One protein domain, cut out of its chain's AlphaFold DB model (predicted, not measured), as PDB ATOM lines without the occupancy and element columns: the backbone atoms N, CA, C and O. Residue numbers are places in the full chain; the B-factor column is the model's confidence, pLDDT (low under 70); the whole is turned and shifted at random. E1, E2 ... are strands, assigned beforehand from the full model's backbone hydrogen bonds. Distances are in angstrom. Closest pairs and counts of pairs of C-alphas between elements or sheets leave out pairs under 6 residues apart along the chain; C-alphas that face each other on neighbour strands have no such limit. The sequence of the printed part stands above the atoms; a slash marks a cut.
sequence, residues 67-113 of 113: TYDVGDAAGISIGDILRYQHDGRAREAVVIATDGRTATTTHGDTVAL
ATOM      1  N   THR A  67     130.935 138.752 161.878       91.44
ATOM      2  CA  THR A  67     130.238 139.177 160.664       91.44
ATOM      3  C   THR A  67     130.416 140.671 160.490       91.44
ATOM      4  O   THR A  67     130.071 141.424 161.394       91.44
ATOM      5  N   TYR A  68     130.936 141.067 159.334       93.56
ATOM      6  CA  TYR A  68     131.200 142.453 158.970       93.56
ATOM      7  C   TYR A  68     130.410 142.824 157.722       93.56
ATOM      8  O   TYR A  68     130.267 142.014 156.804       93.56
ATOM      9  N   ASP A  69     129.921 144.057 157.670       94.38
ATOM     10  CA  ASP A  69     129.425 144.659 156.437       94.38
ATOM     11  C   ASP A  69     130.595 145.338 155.711       94.38
ATOM     12  O   ASP A  69     131.493 145.878 156.346       94.38
ATOM     13  N   VAL A  70     130.603 145.324 154.376       91.25
ATOM     14  CA  VAL A  70     131.738 145.813 153.565       91.25
ATOM     15  C   VAL A  70     132.191 147.246 153.881       91.25
ATOM     16  O   VAL A  70     133.368 147.535 153.767       91.25
ATOM     17  N   GLY A  71     131.287 148.133 154.311       87.88
ATOM     18  CA  GLY A  71     131.631 149.510 154.698       87.88
ATOM     19  C   GLY A  71     132.132 149.672 156.138       87.88
ATOM     20  O   GLY A  71     132.444 150.787 156.545       87.88
ATOM     21  N   ASP A  72     132.161 148.585 156.905       91.75
ATOM     22  CA  ASP A  72     132.593 148.519 158.302       91.75
ATOM     23  C   ASP A  72     133.388 147.226 158.537       91.75
ATOM     24  O   ASP A  72     133.141 146.469 159.469       91.75
ATOM     25  N   ALA A  73     134.318 146.916 157.629       91.31
ATOM     26  CA  ALA A  73     135.134 145.703 157.679       91.31
ATOM     27  C   ALA A  73     136.525 145.945 158.294       91.31
ATOM     28  O   ALA A  73     137.474 145.192 158.053       91.31
ATOM     29  N   ALA A  74     136.666 147.002 159.100       88.56
ATOM     30  CA  ALA A  74     137.908 147.301 159.795       88.56
ATOM     31  C   ALA A  74     138.250 146.167 160.777       88.56
ATOM     32  O   ALA A  74     137.513 145.894 161.720       88.56
ATOM     33  N   GLY A  75     139.389 145.505 160.557       88.25
ATOM     34  CA  GLY A  75     139.817 144.366 161.375       88.25
ATOM     35  C   GLY A  75     139.246 143.013 160.944       88.25
ATOM     36  O   GLY A  75     139.410 142.041 161.683       88.25
ATOM     37  N   ILE A  76     138.618 142.925 159.765       91.69
ATOM     38  CA  ILE A  76     138.221 141.639 159.190       91.69
ATOM     39  C   ILE A  76     139.436 140.734 158.974       91.69
ATOM     40  O   ILE A  76     140.502 141.170 158.526       91.69
ATOM     41  N   SER A  77     139.263 139.456 159.276       91.69
ATOM     42  CA  SER A  77     140.310 138.445 159.221       91.69
ATOM     43  C   SER A  77     139.868 137.217 158.421       91.69
ATOM     44  O   SER A  77     138.703 137.067 158.047       91.69
ATOM     45  N   ILE A  78     140.818 136.340 158.096       91.62
ATOM     46  CA  ILE A  78     140.510 135.072 157.424       91.62
ATOM     47  C   ILE A  78     139.619 134.233 158.346       91.62
ATOM     48  O   ILE A  78     139.933 134.061 159.518       91.62
ATOM     49  N   GLY A  79     138.531 133.683 157.807       87.69
ATOM     50  CA  GLY A  79     137.532 132.927 158.564       87.69
ATOM     51  C   GLY A  79     136.321 133.756 159.001       87.69
ATOM     52  O   GLY A  79     135.268 133.168 159.253       87.69
ATOM     53  N   ASP A  80     136.416 135.090 159.006       92.00
ATOM     54  CA  ASP A  80     135.262 135.963 159.242       92.00
ATOM     55  C   ASP A  80     134.277 135.926 158.066       92.00
ATOM     56  O   ASP A  80     134.586 135.491 156.955       92.00
ATOM     57  N   ILE A  81     133.059 136.397 158.310       93.31
ATOM     58  CA  ILE A  81     131.982 136.467 157.328       93.31
ATOM     59  C   ILE A  81     131.832 137.912 156.863       93.31
ATOM     60  O   ILE A  81     131.572 138.808 157.662       93.31
ATOM     61  N   LEU A  82     131.948 138.127 155.558       95.50
ATOM     62  CA  LEU A  82     131.741 139.419 154.920       95.50
ATOM     63  C   LEU A  82     130.362 139.469 154.263       95.50
ATOM     64  O   LEU A  82     130.002 138.580 153.486       95.50
ATOM     65  N   ARG A  83     129.617 140.539 154.540       95.44
ATOM     66  CA  ARG A  83     128.341 140.878 153.911       95.44
ATOM     67  C   ARG A  83     128.561 141.997 152.900       95.44
ATOM     68  O   ARG A  83     129.081 143.061 153.232       95.44
ATOM     69  N   TYR A  84     128.181 141.756 151.652       94.94
ATOM     70  CA  TYR A  84     128.431 142.679 150.544       94.94
ATOM     71  C   TYR A  84     127.344 142.572 149.475       94.94
ATOM     72  O   TYR A  84     126.561 141.623 149.440       94.94
ATOM     73  N   GLN A  85     127.282 143.570 148.595       93.75
ATOM     74  CA  GLN A  85     126.415 143.545 147.420       93.75
ATOM     75  C   GLN A  85     127.178 142.973 146.227       93.75
ATOM     76  O   GLN A  85     128.295 143.396 145.938       93.75
ATOM     77  N   HIS A  86     126.554 142.047 145.508       91.69
ATOM     78  CA  HIS A  86     127.074 141.497 144.264       91.69
ATOM     79  C   HIS A  86     125.923 141.348 143.272       91.69
ATOM     80  O   HIS A  86     124.900 140.742 143.596       91.69
ATOM     81  N   ASP A  87     126.059 141.947 142.087       90.38
ATOM     82  CA  ASP A  87     125.016 141.989 141.050       90.38
ATOM     83  C   ASP A  87     123.636 142.431 141.574       90.38
ATOM     84  O   ASP A  87     122.592 141.869 141.240       90.38
ATOM     85  N   GLY A  88     123.631 143.435 142.460       90.12
ATOM     86  CA  GLY A  88     122.413 143.988 143.059       90.12
ATOM     87  C   GLY A  88     121.743 143.095 144.111       90.12
ATOM     88  O   GLY A  88     120.584 143.334 144.452       90.12
ATOM     89  N   ARG A  89     122.430 142.060 144.614       90.12
ATOM     90  CA  ARG A  89     121.937 141.184 145.686       90.12
ATOM     91  C   ARG A  89     122.905 141.135 146.860       90.12
ATOM     92  O   ARG A  89     124.115 141.014 146.671       90.12
ATOM     93  N   ALA A  90     122.349 141.141 148.071       91.19
ATOM     94  CA  ALA A  90     123.122 140.907 149.281       91.19
ATOM     95  C   ALA A  90     123.650 139.466 149.288       91.19
ATOM     96  O   ALA A  90     122.895 138.515 149.059       91.19
ATOM     97  N   ARG A  91     124.943 139.318 149.559       92.75
ATOM     98  CA  ARG A  91     125.631 138.047 149.768       92.75
ATOM     99  C   ARG A  91     126.343 138.067 151.110       92.75
ATOM    100  O   ARG A  91     126.792 139.117 151.561       92.75
ATOM    101  N   GLU A  92     126.466 136.888 151.706       93.62
ATOM    102  CA  GLU A  92     127.314 136.647 152.871       93.62
ATOM    103  C   GLU A  92     128.255 135.496 152.535       93.62
ATOM    104  O   GLU A  92     127.805 134.454 152.057       93.62
ATOM    105  N   ALA A  93     129.551 135.680 152.762       92.81
ATOM    106  CA  ALA A  93     130.547 134.669 152.437       92.81
ATOM    107  C   ALA A  93     131.716 134.706 153.417       92.81
ATOM    108  O   ALA A  93     132.007 135.748 154.002       92.81
ATOM    109  N   VAL A  94     132.395 133.572 153.581       93.38
ATOM    110  CA  VAL A  94     133.572 133.483 154.452       93.38
ATOM    111  C   VAL A  94     134.781 134.062 153.721       93.38
ATOM    112  O   VAL A  94     135.002 133.754 152.549       93.38
ATOM    113  N   VAL A  95     135.563 134.890 154.406       93.56
ATOM    114  CA  VAL A  95     136.830 135.433 153.912       93.56
ATOM    115  C   VAL A  95     137.891 134.340 153.950       93.56
ATOM    116  O   VAL A  95     138.157 133.757 154.998       93.56
ATOM    117  N   ILE A  96     138.514 134.068 152.808       95.38
ATOM    118  CA  ILE A  96     139.587 133.069 152.673       95.38
ATOM    119  C   ILE A  96     140.964 133.706 152.468       95.38
ATOM    120  O   ILE A  96     141.978 133.048 152.681       95.38
ATOM    121  N   ALA A  97     141.008 134.980 152.075       95.44
ATOM    122  CA  ALA A  97     142.223 135.782 152.000       95.44
ATOM    123  C   ALA A  97     141.880 137.268 152.167       95.44
ATOM    124  O   ALA A  97     140.817 137.704 151.728       95.44
ATOM    125  N   THR A  98     142.776 138.041 152.775       95.12
ATOM    126  CA  THR A  98     142.670 139.503 152.864       95.12
ATOM    127  C   THR A  98     144.060 140.128 152.926       95.12
ATOM    128  O   THR A  98     144.977 139.545 153.505       95.12
ATOM    129  N   ASP A  99     144.218 141.303 152.323       93.62
ATOM    130  CA  ASP A  99     145.421 142.144 152.416       93.62
ATOM    131  C   ASP A  99     145.179 143.434 153.227       93.62
ATOM    132  O   ASP A  99     146.022 144.333 153.258       93.62
ATOM    133  N   GLY A 100     144.010 143.535 153.870       90.19
ATOM    134  CA  GLY A 100     143.563 144.713 154.613       90.19
ATOM    135  C   GLY A 100     142.933 145.816 153.755       90.19
ATOM    136  O   GLY A 100     142.496 146.820 154.306       90.19
ATOM    137  N   ARG A 101     142.866 145.652 152.427       93.25
ATOM    138  CA  ARG A 101     142.125 146.537 151.502       93.25
ATOM    139  C   ARG A 101     141.096 145.788 150.670       93.25
ATOM    140  O   ARG A 101     140.129 146.371 150.193       93.25
ATOM    141  N   THR A 102     141.333 144.505 150.454       95.38
ATOM    142  CA  THR A 102     140.461 143.612 149.712       95.38
ATOM    143  C   THR A 102     140.324 142.295 150.454       95.38
ATOM    144  O   THR A 102     141.253 141.849 151.128       95.38
ATOM    145  N   ALA A 103     139.165 141.663 150.313       95.81
ATOM    146  CA  ALA A 103     138.911 140.312 150.778       95.81
ATOM    147  C   ALA A 103     138.504 139.419 149.608       95.81
ATOM    148  O   ALA A 103     137.628 139.771 148.817       95.81
ATOM    149  N   THR A 104     139.090 138.229 149.549       97.19
ATOM    150  CA  THR A 104     138.623 137.143 148.690       97.19
ATOM    151  C   THR A 104     137.711 136.235 149.497       97.19
ATOM    152  O   THR A 104     138.076 135.810 150.598       97.19
ATOM    153  N   THR A 105     136.536 135.915 148.961       96.00
ATOM    154  CA  THR A 105     135.532 135.103 149.661       96.00
ATOM    155  C   THR A 105     135.485 133.659 149.161       96.00
ATOM    156  O   THR A 105     136.001 133.330 148.093       96.00
ATOM    157  N   THR A 106     134.806 132.773 149.896       93.19
ATOM    158  CA  THR A 106     134.539 131.382 149.478       93.19
ATOM    159  C   THR A 106     133.761 131.258 148.168       93.19
ATOM    160  O   THR A 106     133.743 130.181 147.577       93.19
ATOM    161  N   HIS A 107     133.109 132.328 147.705       91.94
ATOM    162  CA  HIS A 107     132.459 132.362 146.393       91.94
ATOM    163  C   HIS A 107     133.419 132.722 145.247       91.94
ATOM    164  O   HIS A 107     133.005 132.702 144.093       91.94
ATOM    165  N   GLY A 108     134.690 133.014 145.546       92.62
ATOM    166  CA  GLY A 108     135.681 133.481 144.573       92.62
ATOM    167  C   GLY A 108     135.585 134.979 144.268       92.62
ATOM    168  O   GLY A 108     136.333 135.477 143.431       92.62
ATOM    169  N   ASP A 109     134.693 135.702 144.952       93.25
ATOM    170  CA  ASP A 109     134.536 137.145 144.792       93.25
ATOM    171  C   ASP A 109     135.714 137.869 145.458       93.25
ATOM    172  O   ASP A 109     136.108 137.518 146.571       93.25
ATOM    173  N   THR A 110     136.254 138.894 144.795       95.88
ATOM    174  CA  THR A 110     137.199 139.847 145.399       95.88
ATOM    175  C   THR A 110     136.452 141.141 145.696       95.88
ATOM    176  O   THR A 110     135.935 141.786 144.784       95.88
ATOM    177  N   VAL A 111     136.367 141.499 146.973       95.00
ATOM    178  CA  VAL A 111     135.562 142.612 147.487       95.00
ATOM    179  C   VAL A 111     136.491 143.661 148.088       95.00
ATOM    180  O   VAL A 111     137.373 143.313 148.868       95.00
ATOM    181  N   ALA A 112     136.313 144.931 147.726       94.38
ATOM    182  CA  ALA A 112     137.014 146.043 148.370       94.38
ATOM    183  C   ALA A 112     136.417 146.304 149.759       94.38
ATOM    184  O   ALA A 112     135.194 146.312 149.878       94.38
ATOM    185  N   LEU A 113     137.276 146.486 150.763       91.94
ATOM    186  CA  LEU A 113     136.933 146.699 152.175       91.94
ATOM    187  C   LEU A 113     136.978 148.182 152.564       91.94
ATOM    188  O   LEU A 113     137.699 148.949 151.882       91.94
TER     189      LEU A 113
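This is residues 67 to 113 of the 113 residues of an uncharacterized protein of Microbacterium sp. Root280D1 (UniProt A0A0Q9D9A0). Picture one small sheet of five strands, strongly twisted and rolled part of the way round, folded at its long strand E3, which bends near its middle. E1, E2 and the first part of E3 make one side of the fold, the last part of E3 with E4 and E5 makes the other, and the roll stays open between E1 and E5. The printed part has 47 residues, with no named helix and five named strands that follow the chain as E1 E2 E3 E4 E5, also their order across the mixed sheet; the class is all strand. The whole is compact and rounded, with a radius of gyration of the C-alphas of 9.1 A and spans of 25 by 20 by 16 A.

Begin at E3, residues 89 to 98, an inner strand that bends by 76 degrees at Val 95. Its pairing is staggered: residues 89 to 94 pair with E2, residues 81 to 86, and residues 95 to 98 pair with E4, residues 102 to 105. E2 and E3 are an antiparallel hairpin at 130 degrees; look for N 84 and O 91, 3.0 A apart, and N 91 and O 84, 2.8 A apart, both within hydrogen-bond range. E3 and E4 form the next hairpin, antiparallel, with N 104 and O 97 at 2.8 A. Beyond E4 comes the edge strand E5, residues 110 to 112, antiparallel to E4 at 144 degrees in a third hairpin, with N 103 and O 111 at 2.8 A. E2 to E5 are a meander, each strand the antiparallel neighbour of the one before. At the other edge find E1, residues 67 to 69, parallel to E2 at 31 degrees, with N 83 and O 68 at 2.8 A. The closest C-alphas of E2 and E5, those of Tyr 84 and Val 111, are 7.8 A apart. E1 is apart from E4 and E5.

Find C-alpha 67 at (130.238, 139.177, 160.664), where E1 begins its three residues. E2 begins at Ile 81 and measures 14.8 A from first to last C-alpha. E3 runs 22.0 A, from C-alpha 89 at (121.937, 141.184, 145.686) to C-alpha 98 at (142.670, 139.503, 152.864). E4 measures 9.8 A from Thr 102 to Thr 105, and E5 ends at C-alpha 112, at (137.014, 146.043, 148.370).

The two C-alphas farthest apart, those of Gly 75 and Gly 88, are 25.3 A apart. The link from E1 to E2, 11 residues, is long; the other three are tight. The printed part has no cut and ends at Leu 113, the chain's last residue. The mean pLDDT of the printed part is 92.8, and no printed residue is under 70 in this model.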